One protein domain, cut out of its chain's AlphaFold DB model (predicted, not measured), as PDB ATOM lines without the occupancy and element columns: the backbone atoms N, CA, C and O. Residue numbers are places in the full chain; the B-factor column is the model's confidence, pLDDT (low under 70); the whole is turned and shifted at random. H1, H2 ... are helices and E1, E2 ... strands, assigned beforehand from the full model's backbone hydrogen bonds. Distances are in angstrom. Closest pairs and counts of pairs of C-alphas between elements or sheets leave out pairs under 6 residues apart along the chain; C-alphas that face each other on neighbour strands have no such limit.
ATOM      1  N   GLY A 125     -43.630 -25.114   8.580       81.81
ATOM      2  CA  GLY A 125     -42.169 -25.034   8.689       81.81
ATOM      3  C   GLY A 125     -41.566 -25.899   9.797       81.81
ATOM      4  O   GLY A 125     -40.563 -26.585   9.583       81.81
ATOM      5  N   ALA A 126     -42.200 -25.944  10.971       86.62
ATOM      6  CA  ALA A 126     -41.768 -26.837  12.049       86.62
ATOM      7  C   ALA A 126     -42.056 -28.309  11.726       86.62
ATOM      8  O   ALA A 126     -41.336 -29.191  12.191       86.62
ATOM      9  N   LEU A 127     -43.104 -28.589  10.949       86.56
ATOM     10  CA  LEU A 127     -43.395 -29.941  10.485       86.56
ATOM     11  C   LEU A 127     -42.344 -30.405   9.471       86.56
ATOM     12  O   LEU A 127     -41.759 -31.468   9.656       86.56
ATOM     13  N   TRP A 128     -42.045 -29.577   8.470       85.44
ATOM     14  CA  TRP A 128     -41.049 -29.870   7.442       85.44
ATOM     15  C   TRP A 128     -39.668 -30.149   8.042       85.44
ATOM     16  O   TRP A 128     -39.079 -31.183   7.750       85.44
ATOM     17  N   THR A 129     -39.184 -29.301   8.955       88.62
ATOM     18  CA  THR A 129     -37.884 -29.520   9.626       88.62
ATOM     19  C   THR A 129     -37.832 -30.839  10.403       88.62
ATOM     20  O   THR A 129     -36.803 -31.514  10.416       88.62
ATOM     21  N   LYS A 130     -38.940 -31.242  11.039       89.50
ATOM     22  CA  LYS A 130     -39.037 -32.543  11.713       89.50
ATOM     23  C   LYS A 130     -39.057 -33.702  10.722       89.50
ATOM     24  O   LYS A 130     -38.381 -34.693  10.968       89.50
ATOM     25  N   MET A 131     -39.805 -33.586   9.626       87.75
ATOM     26  CA  MET A 131     -39.855 -34.614   8.584       87.75
ATOM     27  C   MET A 131     -38.500 -34.787   7.901       87.75
ATOM     28  O   MET A 131     -38.067 -35.917   7.727       87.75
ATOM     29  N   ASP A 132     -37.804 -33.694   7.585       89.06
ATOM     30  CA  ASP A 132     -36.463 -33.716   6.993       89.06
ATOM     31  C   ASP A 132     -35.453 -34.382   7.934       89.06
ATOM     32  O   ASP A 132     -34.694 -35.260   7.527       89.06
ATOM     33  N   LYS A 133     -35.504 -34.039   9.227       92.81
ATOM     34  CA  LYS A 133     -34.684 -34.693  10.247       92.81
ATOM     35  C   LYS A 133     -34.956 -36.199  10.322       92.81
ATOM     36  O   LYS A 133     -34.010 -36.977  10.285       92.81
ATOM     37  N   ILE A 134     -36.224 -36.608  10.401       92.75
ATOM     38  CA  ILE A 134     -36.606 -38.027  10.477       92.75
ATOM     39  C   ILE A 134     -36.210 -38.764   9.192       92.75
ATOM     40  O   ILE A 134     -35.707 -39.882   9.266       92.75
ATOM     41  N   ALA A 135     -36.401 -38.158   8.021       91.25
ATOM     42  CA  ALA A 135     -35.993 -38.741   6.749       91.25
ATOM     43  C   ALA A 135     -34.481 -38.999   6.742       91.25
ATOM     44  O   ALA A 135     -34.068 -40.138   6.538       91.25
ATOM     45  N   LYS A 136     -33.673 -37.992   7.098       91.56
ATOM     46  CA  LYS A 136     -32.209 -38.108   7.186       91.56
ATOM     47  C   LYS A 136     -31.755 -39.166   8.189       91.56
ATOM     48  O   LYS A 136     -30.849 -39.934   7.883       91.56
ATOM     49  N   GLU A 137     -32.394 -39.242   9.358       95.12
ATOM     50  CA  GLU A 137     -32.116 -40.275  10.369       95.12
ATOM     51  C   GLU A 137     -32.393 -41.696   9.849       95.12
ATOM     52  O   GLU A 137     -31.711 -42.635  10.247       95.12
ATOM     53  N   ASN A 138     -33.347 -41.850   8.925       94.12
ATOM     54  CA  ASN A 138     -33.673 -43.121   8.274       94.12
ATOM     55  C   ASN A 138     -32.967 -43.316   6.915       94.12
ATOM     56  O   ASN A 138     -33.296 -44.248   6.187       94.12
ATOM     57  N   GLY A 139     -32.015 -42.447   6.550       90.75
ATOM     58  CA  GLY A 139     -31.290 -42.525   5.274       90.75
ATOM     59  C   GLY A 139     -32.119 -42.149   4.036       90.75
ATOM     60  O   GLY A 139     -31.732 -42.479   2.918       90.75
ATOM     61  N   LEU A 140     -33.251 -41.472   4.223       89.81
ATOM     62  CA  LEU A 140     -34.143 -40.985   3.172       89.81
ATOM     63  C   LEU A 140     -33.947 -39.479   2.942       89.81
ATOM     64  O   LEU A 140     -33.536 -38.738   3.835       89.81
ATOM     65  N   VAL A 141     -34.298 -39.008   1.745       84.88
ATOM     66  CA  VAL A 141     -34.301 -37.582   1.383       84.88
ATOM     67  C   VAL A 141     -35.703 -37.198   0.927       84.88
ATOM     68  O   VAL A 141     -36.349 -37.946   0.195       84.88
ATOM     69  N   LEU A 142     -36.191 -36.041   1.379       82.50
ATOM     70  CA  LEU A 142     -37.485 -35.522   0.944       82.50
ATOM     71  C   LEU A 142     -37.408 -35.067  -0.517       82.50
ATOM     72  O   LEU A 142     -36.468 -34.366  -0.895       82.50
ATOM     73  N   ASN A 143     -38.416 -35.432  -1.314       75.88
ATOM     74  CA  ASN A 143     -38.515 -35.017  -2.713       75.88
ATOM     75  C   ASN A 143     -38.763 -33.501  -2.772       75.88
ATOM     76  O   ASN A 143     -39.879 -33.043  -2.525       75.88
ATOM     77  N   THR A 144     -37.682 -32.747  -2.978       76.62
ATOM     78  CA  THR A 144     -37.660 -31.282  -3.027       76.62
ATOM     79  C   THR A 144     -36.842 -30.835  -4.239       76.62
ATOM     80  O   THR A 144     -35.735 -31.322  -4.451       76.62
ATOM     81  N   ASP A 145     -37.359 -29.882  -5.006       65.31
ATOM     82  CA  ASP A 145     -36.836 -29.415  -6.292       65.31
ATOM     83  C   ASP A 145     -35.559 -28.587  -6.084       65.31
ATOM     84  O   ASP A 145     -34.691 -28.514  -6.943       65.31
ATOM     85  N   ASN A 146     -35.404 -27.987  -4.895       66.38
ATOM     86  CA  ASN A 146     -34.268 -27.122  -4.552       66.38
ATOM     87  C   ASN A 146     -33.801 -27.240  -3.088       66.38
ATOM     88  O   ASN A 146     -33.195 -26.306  -2.557       66.38
ATOM     89  N   GLY A 147     -34.145 -28.325  -2.379       66.25
ATOM     90  CA  GLY A 147     -33.837 -28.470  -0.945       66.25
ATOM     91  C   GLY A 147     -34.539 -27.447  -0.037       66.25
ATOM     92  O   GLY A 147     -34.197 -27.308   1.138       66.25
ATOM     93  N   LYS A 148     -35.505 -26.700  -0.585       68.94
ATOM     94  CA  LYS A 148     -36.335 -25.726   0.127       68.94
ATOM     95  C   LYS A 148     -37.677 -26.357   0.487       68.94
ATOM     96  O   LYS A 148     -38.085 -27.358  -0.093       68.94
ATOM     97  N   MET A 149     -38.364 -25.751   1.452       68.56
ATOM     98  CA  MET A 149     -39.723 -26.149   1.809       68.56
ATOM     99  C   MET A 149     -40.642 -26.043   0.581       68.56
ATOM    100  O   MET A 149     -40.609 -25.007  -0.094       68.56
ATOM    101  N   PRO A 150     -41.472 -27.064   0.310       67.75
ATOM    102  CA  PRO A 150     -42.419 -27.013  -0.792       67.75
ATOM    103  C   PRO A 150     -43.444 -25.904  -0.536       67.75
ATOM    104  O   PRO A 150     -43.962 -25.750   0.573       67.75
ATOM    105  N   GLN A 151     -43.736 -25.116  -1.566       66.44
ATOM    106  CA  GLN A 151     -44.799 -24.120  -1.504       66.44
ATOM    107  C   GLN A 151     -46.125 -24.781  -1.884       66.44
ATOM    108  O   GLN A 151     -46.236 -25.387  -2.950       66.44
ATOM    109  N   LEU A 152     -47.131 -24.643  -1.020       63.62
ATOM    110  CA  LEU A 152     -48.521 -24.975  -1.333       63.62
ATOM    111  C   LEU A 152     -49.037 -23.950  -2.348       63.62
ATOM    112  O   LEU A 152     -49.569 -22.910  -1.969       63.62
ATOM    113  N   LYS A 153     -48.802 -24.221  -3.632       63.16
ATOM    114  CA  LYS A 153     -49.261 -23.374  -4.733       63.16
ATOM    115  C   LYS A 153     -50.697 -23.711  -5.095       63.16
ATOM    116  O   LYS A 153     -51.075 -24.883  -5.155       63.16
ATOM    117  N   LEU A 154     -51.496 -22.682  -5.346       65.25
ATOM    118  CA  LEU A 154     -52.850 -22.862  -5.865       65.25
ATOM    119  C   LEU A 154     -52.797 -23.339  -7.326       65.25
ATOM    120  O   LEU A 154     -51.839 -23.025  -8.029       65.25
ATOM    121  N   PRO A 155     -53.842 -24.016  -7.840       61.47
ATOM    122  CA  PRO A 155     -53.867 -24.454  -9.236       61.47
ATOM    123  C   PRO A 155     -53.679 -23.347 -10.278       61.47
ATOM    124  O   PRO A 155     -53.171 -23.603 -11.363       61.47
ATOM    125  N   ALA A 156     -54.051 -22.111  -9.938       61.94
ATOM    126  CA  ALA A 156     -53.838 -20.935 -10.780       61.94
ATOM    127  C   ALA A 156     -52.363 -20.489 -10.861       61.94
ATOM    128  O   ALA A 156     -52.005 -19.718 -11.743       61.94
ATOM    129  N   GLU A 157     -51.515 -20.958  -9.944       64.69
ATOM    130  CA  GLU A 157     -50.091 -20.617  -9.843       64.69
ATOM    131  C   GLU A 157     -49.186 -21.705 -10.447       64.69
ATOM    132  O   GLU A 157     -47.955 -21.617 -10.365       64.69
ATOM    133  N   PHE A 158     -49.775 -22.757 -11.028       66.12
ATOM    134  CA  PHE A 158     -49.020 -23.763 -11.763       66.12
ATOM    135  C   PHE A 158     -48.499 -23.189 -13.088       66.12
ATOM    136  O   PHE A 158     -49.176 -22.370 -13.713       66.12
ATOM    137  N   PRO A 159     -47.290 -23.590 -13.524       64.69
ATOM    138  CA  PRO A 159     -46.744 -23.136 -14.796       64.69
ATOM    139  C   PRO A 159     -47.695 -23.521 -15.939       64.69
ATOM    140  O   PRO A 159     -48.009 -24.694 -16.134       64.69
ATOM    141  N   SER A 160     -48.166 -22.517 -16.679       59.38
ATOM    142  CA  SER A 160     -49.190 -22.660 -17.721       59.38
ATOM    143  C   SER A 160     -48.665 -23.228 -19.041       59.38
ATOM    144  O   SER A 160     -49.458 -23.667 -19.870       59.38
ATOM    145  N   GLU A 161     -47.347 -23.227 -19.256       61.78
ATOM    146  CA  GLU A 161     -46.735 -23.615 -20.530       61.78
ATOM    147  C   GLU A 161     -45.791 -24.808 -20.364       61.78
ATOM    148  O   GLU A 161     -44.753 -24.724 -19.705       61.78
ATOM    149  N   ILE A 162     -46.148 -25.925 -21.004       64.94
ATOM    150  CA  ILE A 162     -45.283 -27.096 -21.146       64.94
ATOM    151  C   ILE A 162     -44.383 -26.857 -22.358       64.94
ATOM    152  O   ILE A 162     -44.868 -26.762 -23.486       64.94
ATOM    153  N   LYS A 163     -43.064 -26.777 -22.151       67.19
ATOM    154  CA  LYS A 163     -42.106 -26.660 -23.259       67.19
ATOM    155  C   LYS A 163     -41.897 -28.033 -23.889       67.19
ATOM    156  O   LYS A 163     -41.233 -28.897 -23.316       67.19
ATOM    157  N   ILE A 164     -42.489 -28.226 -25.062       72.69
ATOM    158  CA  ILE A 164     -42.360 -29.446 -25.859       72.69
ATOM    159  C   ILE A 164     -41.289 -29.206 -26.923       72.69
ATOM    160  O   ILE A 164     -41.498 -28.440 -27.862       72.69
ATOM    161  N   GLU A 165     -40.142 -29.865 -26.792       72.69
ATOM    162  CA  GLU A 165     -39.123 -29.898 -27.836       72.69
ATOM    163  C   GLU A 165     -39.332 -31.145 -28.692       72.69
ATOM    164  O   GLU A 165     -39.176 -32.273 -28.233       72.69
ATOM    165  N   THR A 166     -39.690 -30.949 -29.960       76.31
ATOM    166  CA  THR A 166     -39.785 -32.050 -30.926       76.31
ATOM    167  C   THR A 166     -38.532 -32.059 -31.791       76.31
ATOM    168  O   THR A 166     -38.244 -31.077 -32.472       76.31
ATOM    169  N   ARG A 167     -37.778 -33.162 -31.777       75.00
ATOM    170  CA  ARG A 167     -36.645 -33.398 -32.681       75.00
ATOM    171  C   ARG A 167     -37.018 -34.490 -33.676       75.00
ATOM    172  O   ARG A 167     -37.233 -35.636 -33.297       75.00
ATOM    173  N   THR A 168     -37.094 -34.141 -34.954       69.12
ATOM    174  CA  THR A 168     -37.321 -35.092 -36.049       69.12
ATOM    175  C   THR A 168     -35.997 -35.683 -36.524       69.12
ATOM    176  O   THR A 168     -35.129 -34.943 -36.987       69.12
ATOM    177  N   GLY A 169     -35.844 -37.002 -36.399       74.69
ATOM    178  CA  GLY A 169     -34.743 -37.778 -36.970       74.69
ATOM    179  C   GLY A 169     -35.195 -38.631 -38.167       74.69
ATOM    180  O   GLY A 169     -36.395 -38.707 -38.438       74.69
ATOM    181  N   PRO A 170     -34.259 -39.287 -38.879       72.62
ATOM    182  CA  PRO A 170     -34.548 -40.064 -40.092       72.62
ATOM    183  C   PRO A 170     -35.574 -41.194 -39.897       72.62
ATOM    184  O   PRO A 170     -36.319 -41.491 -40.823       72.62
ATOM    185  N   ASP A 171     -35.654 -41.754 -38.684       71.19
ATOM    186  CA  ASP A 171     -36.559 -42.855 -38.322       71.19
ATOM    187  C   ASP A 171     -37.799 -42.407 -37.511       71.19
ATOM    188  O   ASP A 171     -38.541 -43.245 -36.999       71.19
ATOM    189  N   GLY A 172     -38.059 -41.096 -37.375       70.62
ATOM    190  CA  GLY A 172     -39.268 -40.576 -36.719       70.62
ATOM    191  C   GLY A 172     -39.067 -39.323 -35.857       70.62
ATOM    192  O   GLY A 172     -37.960 -38.812 -35.684       70.62
ATOM    193  N   ALA A 173     -40.171 -38.804 -35.311       72.12
ATOM    194  CA  ALA A 173     -40.173 -37.643 -34.421       72.12
ATOM    195  C   ALA A 173     -40.049 -38.067 -32.949       72.12
ATOM    196  O   ALA A 173     -40.910 -38.771 -32.427       72.12
ATOM    197  N   LEU A 174     -39.004 -37.600 -32.264       68.25
ATOM    198  CA  LEU A 174     -38.887 -37.671 -30.810       68.25
ATOM    199  C   LEU A 174     -39.499 -36.408 -30.207       68.25
ATOM    200  O   LEU A 174     -39.008 -35.304 -30.433       68.25
ATOM    201  N   VAL A 175     -40.567 -36.577 -29.433       70.81
ATOM    202  CA  VAL A 175     -41.202 -35.503 -28.664       70.81
ATOM    203  C   VAL A 175     -40.683 -35.583 -27.230       70.81
ATOM    204  O   VAL A 175     -40.989 -36.537 -26.517       70.81
ATOM    205  N   VAL A 176     -39.886 -34.602 -26.805       68.94
ATOM    206  CA  VAL A 176     -39.376 -34.485 -25.433       68.94
ATOM    207  C   VAL A 176     -40.079 -33.311 -24.758       68.94
ATOM    208  O   VAL A 176     -39.874 -32.150 -25.107       68.94
ATOM    209  N   ALA A 177     -40.941 -33.603 -23.785       65.44
ATOM    210  CA  ALA A 177     -41.508 -32.580 -22.915       65.44
ATOM    211  C   ALA A 177     -40.499 -32.275 -21.797       65.44
ATOM    212  O   ALA A 177     -40.313 -33.084 -20.891       65.44
ATOM    213  N   ASN A 178     -39.836 -31.117 -21.867       61.22
ATOM    214  CA  ASN A 178     -38.761 -30.734 -20.940       61.22
ATOM    215  C   ASN A 178     -39.276 -30.260 -19.568       61.22
ATOM    216  O   ASN A 178     -38.483 -29.969 -18.675       61.22
ATOM    217  N   THR A 179     -40.595 -30.159 -19.387       60.22
ATOM    218  CA  THR A 179     -41.214 -29.659 -18.155       60.22
ATOM    219  C   THR A 179     -42.421 -30.508 -17.777       60.22
ATOM    220  O   THR A 179     -43.362 -30.639 -18.560       60.22
ATOM    221  N   THR A 180     -42.425 -31.059 -16.565       61.88
ATOM    222  CA  THR A 180     -43.605 -31.700 -15.979       61.88
ATOM    223  C   THR A 180     -44.630 -30.631 -15.588       61.88
ATOM    224  O   THR A 180     -44.267 -29.608 -15.014       61.88
ATOM    225  N   PHE A 181     -45.917 -30.868 -15.873       63.31
ATOM    226  CA  PHE A 181     -47.006 -29.953 -15.486       63.31
ATOM    227  C   PHE A 181     -47.099 -29.767 -13.960       63.31
ATOM    228  O   PHE A 181     -47.408 -28.679 -13.480       63.31
ATOM    229  N   LEU A 182     -46.785 -30.817 -13.192       63.97
ATOM    230  CA  LEU A 182     -46.673 -30.749 -11.737       63.97
ATOM    231  C   LEU A 182     -45.200 -30.575 -11.337       63.97
ATOM    232  O   LEU A 182     -44.381 -31.428 -11.692       63.97
ATOM    233  N   PRO A 183     -44.849 -29.526 -10.570       66.19
ATOM    234  CA  PRO A 183     -43.566 -29.469  -9.874       66.19
ATOM    235  C   PRO A 183     -43.324 -30.745  -9.051       66.19
ATOM    236  O   PRO A 183     -44.257 -31.258  -8.440       66.19
ATOM    237  N   GLN A 184     -42.086 -31.240  -8.968       67.50
ATOM    238  CA  GLN A 184     -41.763 -32.455  -8.187       67.50
ATOM    239  C   GLN A 184     -42.169 -32.336  -6.699       67.50
ATOM    240  O   GLN A 184     -42.499 -33.324  -6.042       67.50
ATOM    241  N   ASP A 185     -42.240 -31.100  -6.207       68.06
ATOM    242  CA  ASP A 185     -42.582 -30.732  -4.830       68.06
ATOM    243  C   ASP A 185     -44.070 -30.842  -4.505       68.06
ATOM    244  O   ASP A 185     -44.443 -30.807  -3.329       68.06
ATOM    245  N   THR A 186     -44.944 -30.970  -5.512       66.44
ATOM    246  CA  THR A 186     -46.396 -30.989  -5.280       66.44
ATOM    247  C   THR A 186     -46.822 -32.190  -4.454       66.44
ATOM    248  O   THR A 186     -47.709 -32.061  -3.614       66.44
ATOM    249  N   ALA A 187     -46.171 -33.342  -4.640       73.88
ATOM    250  CA  ALA A 187     -46.470 -34.541  -3.864       73.88
ATOM    251  C   ALA A 187     -46.148 -34.342  -2.373       73.88
ATOM    252  O   ALA A 187     -46.922 -34.750  -1.511       73.88
ATOM    253  N   LEU A 188     -45.036 -33.667  -2.060       78.69
ATOM    254  CA  LEU A 188     -44.651 -33.373  -0.681       78.69
ATOM    255  C   LEU A 188     -45.541 -32.282  -0.063       78.69
ATOM    256  O   LEU A 188     -45.898 -32.375   1.111       78.69
ATOM    257  N   ALA A 189     -45.925 -31.266  -0.842       76.31
ATOM    258  CA  ALA A 189     -46.859 -30.229  -0.404       76.31
ATOM    259  C   ALA A 189     -48.220 -30.826  -0.006       76.31
ATOM    260  O   ALA A 189     -48.739 -30.516   1.067       76.31
ATOM    261  N   ASP A 190     -48.764 -31.721  -0.833       78.00
ATOM    262  CA  ASP A 190     -50.034 -32.396  -0.563       78.00
ATOM    263  C   ASP A 190     -49.929 -33.335   0.649       78.00
ATOM    264  O   ASP A 190     -50.772 -33.307   1.542       78.00
ATOM    265  N   GLN A 191     -48.827 -34.080   0.783       83.50
ATOM    266  CA  GLN A 191     -48.563 -34.886   1.982       83.50
ATOM    267  C   GLN A 191     -48.526 -34.040   3.267       83.50
ATOM    268  O   GLN A 191     -49.086 -34.445   4.287       83.50
ATOM    269  N   LEU A 192     -47.913 -32.852   3.234       82.00
ATOM    270  CA  LEU A 192     -47.899 -31.923   4.370       82.00
ATOM    271  C   LEU A 192     -49.303 -31.391   4.693       82.00
ATOM    272  O   LEU A 192     -49.673 -31.312   5.870       82.00
ATOM    273  N   ALA A 193     -50.096 -31.061   3.671       80.12
ATOM    274  CA  ALA A 193     -51.487 -30.650   3.844       80.12
ATOM    275  C   ALA A 193     -52.337 -31.781   4.448       80.12
ATOM    276  O   ALA A 193     -53.048 -31.558   5.432       80.12
ATOM    277  N   LEU A 194     -52.192 -33.008   3.943       85.50
ATOM    278  CA  LEU A 194     -52.861 -34.200   4.461       85.50
ATOM    279  C   LEU A 194     -52.464 -34.500   5.907       85.50
ATOM    280  O   LEU A 194     -53.327 -34.829   6.717       85.50
ATOM    281  N   MET A 195     -51.191 -34.346   6.276       86.94
ATOM    282  CA  MET A 195     -50.758 -34.497   7.667       86.94
ATOM    283  C   MET A 195     -51.381 -33.442   8.586       86.94
ATOM    284  O   MET A 195     -51.806 -33.762   9.698       86.94
ATOM    285  N   SER A 196     -51.459 -32.189   8.133       86.62
ATOM    286  CA  SER A 196     -52.130 -31.114   8.869       86.62
ATOM    287  C   SER A 196     -53.618 -31.427   9.076       86.62
ATOM    288  O   SER A 196     -54.125 -31.316  10.196       86.62
ATOM    289  N   LEU A 197     -54.295 -31.907   8.030       86.31
ATOM    290  CA  LEU A 197     -55.694 -32.326   8.086       86.31
ATOM    291  C   LEU A 197     -55.904 -33.528   9.018       86.31
ATOM    292  O   LEU A 197     -56.776 -33.506   9.886       86.31
ATOM    293  N   ALA A 198     -55.068 -34.557   8.895       89.94
ATOM    294  CA  ALA A 198     -55.115 -35.736   9.752       89.94
ATOM    295  C   ALA A 198     -54.884 -35.371  11.227       89.94
ATOM    296  O   ALA A 198     -55.539 -35.919  12.111       89.94
ATOM    297  N   THR A 199     -53.999 -34.406  11.497       89.75
ATOM    298  CA  THR A 199     -53.757 -33.892  12.854       89.75
ATOM    299  C   THR A 199     -54.987 -33.174  13.408       89.75
ATOM    300  O   THR A 199     -55.349 -33.394  14.564       89.75
ATOM    301  N   ASN A 200     -55.666 -32.363  12.590       89.56
ATOM    302  CA  ASN A 200     -56.918 -31.717  12.981       89.56
ATOM    303  C   ASN A 200     -57.989 -32.762  13.326       89.56
ATOM    304  O   ASN A 200     -58.523 -32.758  14.437       89.56
ATOM    305  N   GLN A 201     -58.226 -33.716  12.422       91.12
ATOM    306  CA  GLN A 201     -59.207 -34.775  12.641       91.12
ATOM    307  C   GLN A 201     -58.876 -35.605  13.883       91.12
ATOM    308  O   GLN A 201     -59.762 -35.992  14.643       91.12
ATOM    309  N   ARG A 202     -57.589 -35.841  14.141       90.88
ATOM    310  CA  ARG A 202     -57.143 -36.532  15.343       90.88
ATOM    311  C   ARG A 202     -57.493 -35.766  16.618       90.88
ATOM    312  O   ARG A 202     -58.062 -36.348  17.538       90.88
ATOM    313  N   ILE A 203     -57.169 -34.478  16.679       91.19
ATOM    314  CA  ILE A 203     -57.492 -33.630  17.836       91.19
ATOM    315  C   ILE A 203     -59.007 -33.553  18.029       91.19
ATOM    316  O   ILE A 203     -59.484 -33.625  19.160       91.19
ATOM    317  N   ARG A 204     -59.764 -33.475  16.934       92.12
ATOM    318  CA  ARG A 204     -61.222 -33.500  16.962       92.12
ATOM    319  C   ARG A 204     -61.765 -34.772  17.607       92.12
ATOM    320  O   ARG A 204     -62.576 -34.655  18.515       92.12
ATOM    321  N   ILE A 205     -61.284 -35.949  17.208       93.88
ATOM    322  CA  ILE A 205     -61.703 -37.229  17.807       93.88
ATOM    323  C   ILE A 205     -61.420 -37.237  19.317       93.88
ATOM    324  O   ILE A 205     -62.314 -37.526  20.107       93.88
ATOM    325  N   LEU A 206     -60.214 -36.828  19.734       93.31
ATOM    326  CA  LEU A 206     -59.858 -36.762  21.158       93.31
ATOM    327  C   LEU A 206     -60.775 -35.804  21.938       93.31
ATOM    328  O   LEU A 206     -61.172 -36.087  23.069       93.31
ATOM    329  N   LEU A 207     -61.135 -34.664  21.345       93.38
ATOM    330  CA  LEU A 207     -62.054 -33.704  21.957       93.38
ATOM    331  C   LEU A 207     -63.493 -34.224  22.006       93.38
ATOM    332  O   LEU A 207     -64.161 -34.028  23.018       93.38
ATOM    333  N   GLU A 208     -63.972 -34.890  20.959       94.94
ATOM    334  CA  GLU A 208     -65.308 -35.490  20.912       94.94
ATOM    335  C   GLU A 208     -65.464 -36.576  21.985       94.94
ATOM    336  O   GLU A 208     -66.438 -36.555  22.744       94.94
ATOM    337  N   GLU A 209     -64.463 -37.446  22.134       95.06
ATOM    338  CA  GLU A 209     -64.401 -38.439  23.213       95.06
ATOM    339  C   GLU A 209     -64.356 -37.768  24.592       95.06
ATOM    340  O   GLU A 209     -65.099 -38.142  25.504       95.06
ATOM    341  N   THR A 210     -63.564 -36.701  24.739       94.25
ATOM    342  CA  THR A 210     -63.490 -35.947  26.001       94.25
ATOM    343  C   THR A 210     -64.845 -35.331  26.345       94.25
ATOM    344  O   THR A 210     -65.288 -35.374  27.492       94.25
ATOM    345  N   ILE A 211     -65.552 -34.785  25.354       93.56
ATOM    346  CA  ILE A 211     -66.891 -34.217  25.528       93.56
ATOM    347  C   ILE A 211     -67.899 -35.305  25.918       93.56
ATOM    348  O   ILE A 211     -68.777 -35.038  26.743       93.56
ATOM    349  N   ALA A 212     -67.786 -36.517  25.372       92.94
ATOM    350  CA  ALA A 212     -68.633 -37.638  25.765       92.94
ATOM    351  C   ALA A 212     -68.446 -37.990  27.253       92.94
ATOM    352  O   ALA A 212     -69.436 -38.085  27.983       92.94
ATOM    353  N   ILE A 213     -67.198 -38.063  27.731       91.62
ATOM    354  CA  ILE A 213     -66.879 -38.288  29.155       91.62
ATOM    355  C   ILE A 213     -67.394 -37.142  30.028       91.62
ATOM    356  O   ILE A 213     -67.967 -37.348  31.093       91.62
ATOM    357  N   VAL A 214     -67.240 -35.904  29.575       91.25
ATOM    358  CA  VAL A 214     -67.734 -34.732  30.300       91.25
ATOM    359  C   VAL A 214     -69.257 -34.772  30.444       91.25
ATOM    360  O   VAL A 214     -69.787 -34.447  31.508       91.25
ATOM    361  N   LYS A 215     -69.976 -35.174  29.392       89.19
ATOM    362  CA  LYS A 215     -71.434 -35.340  29.436       89.19
ATOM    363  C   LYS A 215     -71.833 -36.455  30.398       89.19
ATOM    364  O   LYS A 215     -72.714 -36.223  31.224       89.19
ATOM    365  N   SER A 216     -71.168 -37.612  30.346       87.19
ATOM    366  CA  SER A 216     -71.465 -38.732  31.249       87.19
ATOM    367  C   SER A 216     -71.163 -38.383  32.708       87.19
ATOM    368  O   SER A 216     -71.996 -38.625  33.579       87.19
ATOM    369  N   ARG A 217     -70.045 -37.695  32.975       87.06
ATOM    370  CA  ARG A 217     -69.694 -37.170  34.302       87.06
ATOM    371  C   ARG A 217     -70.777 -36.257  34.864       87.06
ATOM    372  O   ARG A 217     -71.109 -36.363  36.040       87.06
ATOM    373  N   ARG A 218     -71.303 -35.332  34.057       85.25
ATOM    374  CA  ARG A 218     -72.352 -34.395  34.499       85.25
ATOM    375  C   ARG A 218     -73.671 -35.103  34.747       85.25
ATOM    376  O   ARG A 218     -74.298 -34.849  35.772       85.25
ATOM    377  N   ALA A 219     -74.057 -35.986  33.828       82.75
ATOM    378  CA  ALA A 219     -75.298 -36.741  33.910       82.75
ATOM    379  C   ALA A 219     -75.320 -37.675  35.128       82.75
ATOM    380  O   ALA A 219     -76.314 -37.699  35.840       82.75
TER     381      ALA A 219
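AT A GLANCE: This is residues 125 to 219 of the 478 residues of the protein "TBP-associated factor 4" of Pseudogymnoascus sp. VKM F-3557 (UniProt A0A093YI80). A long rod: helix H2 makes one end, its residues 197 to 219 sticking out, and the hairpin E1-E2 makes the other. The short helix H1 sits beside the first part of H2, and a long unnamed stretch leads from it to the hairpin. The printed part has 95 residues, with two named helices and two named strands in the order H1, E1, E2, H2 along the chain; its class is mixed, helices and strands, with one antiparallel sheet, E1 - E2. The whole is extended, radius of gyration of the C-alphas 22.3 A, spanning 84 by 32 by 23 A.

HOW THE PARTS SIT: Strands E1, residues 164 to 169, and E2, residues 172 to 177, form an antiparallel hairpin at 160 degrees; N 167 and O 174 are 2.8 A apart, within hydrogen-bond range. H2, residues 186 to 219, is apart from E1. H1, residues 125 to 137, is close to H2 but not clearly touching; their closest C-alphas, of Trp 128 and Leu 192, are 7.8 A apart. Their lines are only just about perpendicular, at 71 degrees. In H1 and H2 every O i to N i+4 pair is within hydrogen-bond range.

IN THESE COORDINATES: E1 measures 15.8 A, E2 16.1 A, H1 18.3 A and H2 49.0 A. C-alpha 125 is at (-42.169, -25.034, 8.689), C-alpha 219 at (-75.298, -36.741, 33.910).

THE WHOLE: The farthest C-alphas, of Pro 170 and Ala 219, are 84.5 A apart. The printed part has no cut. The link H1 to E1 is long. Low pLDDT covers residues 145 to 163, 168, 174 and 176 to 186.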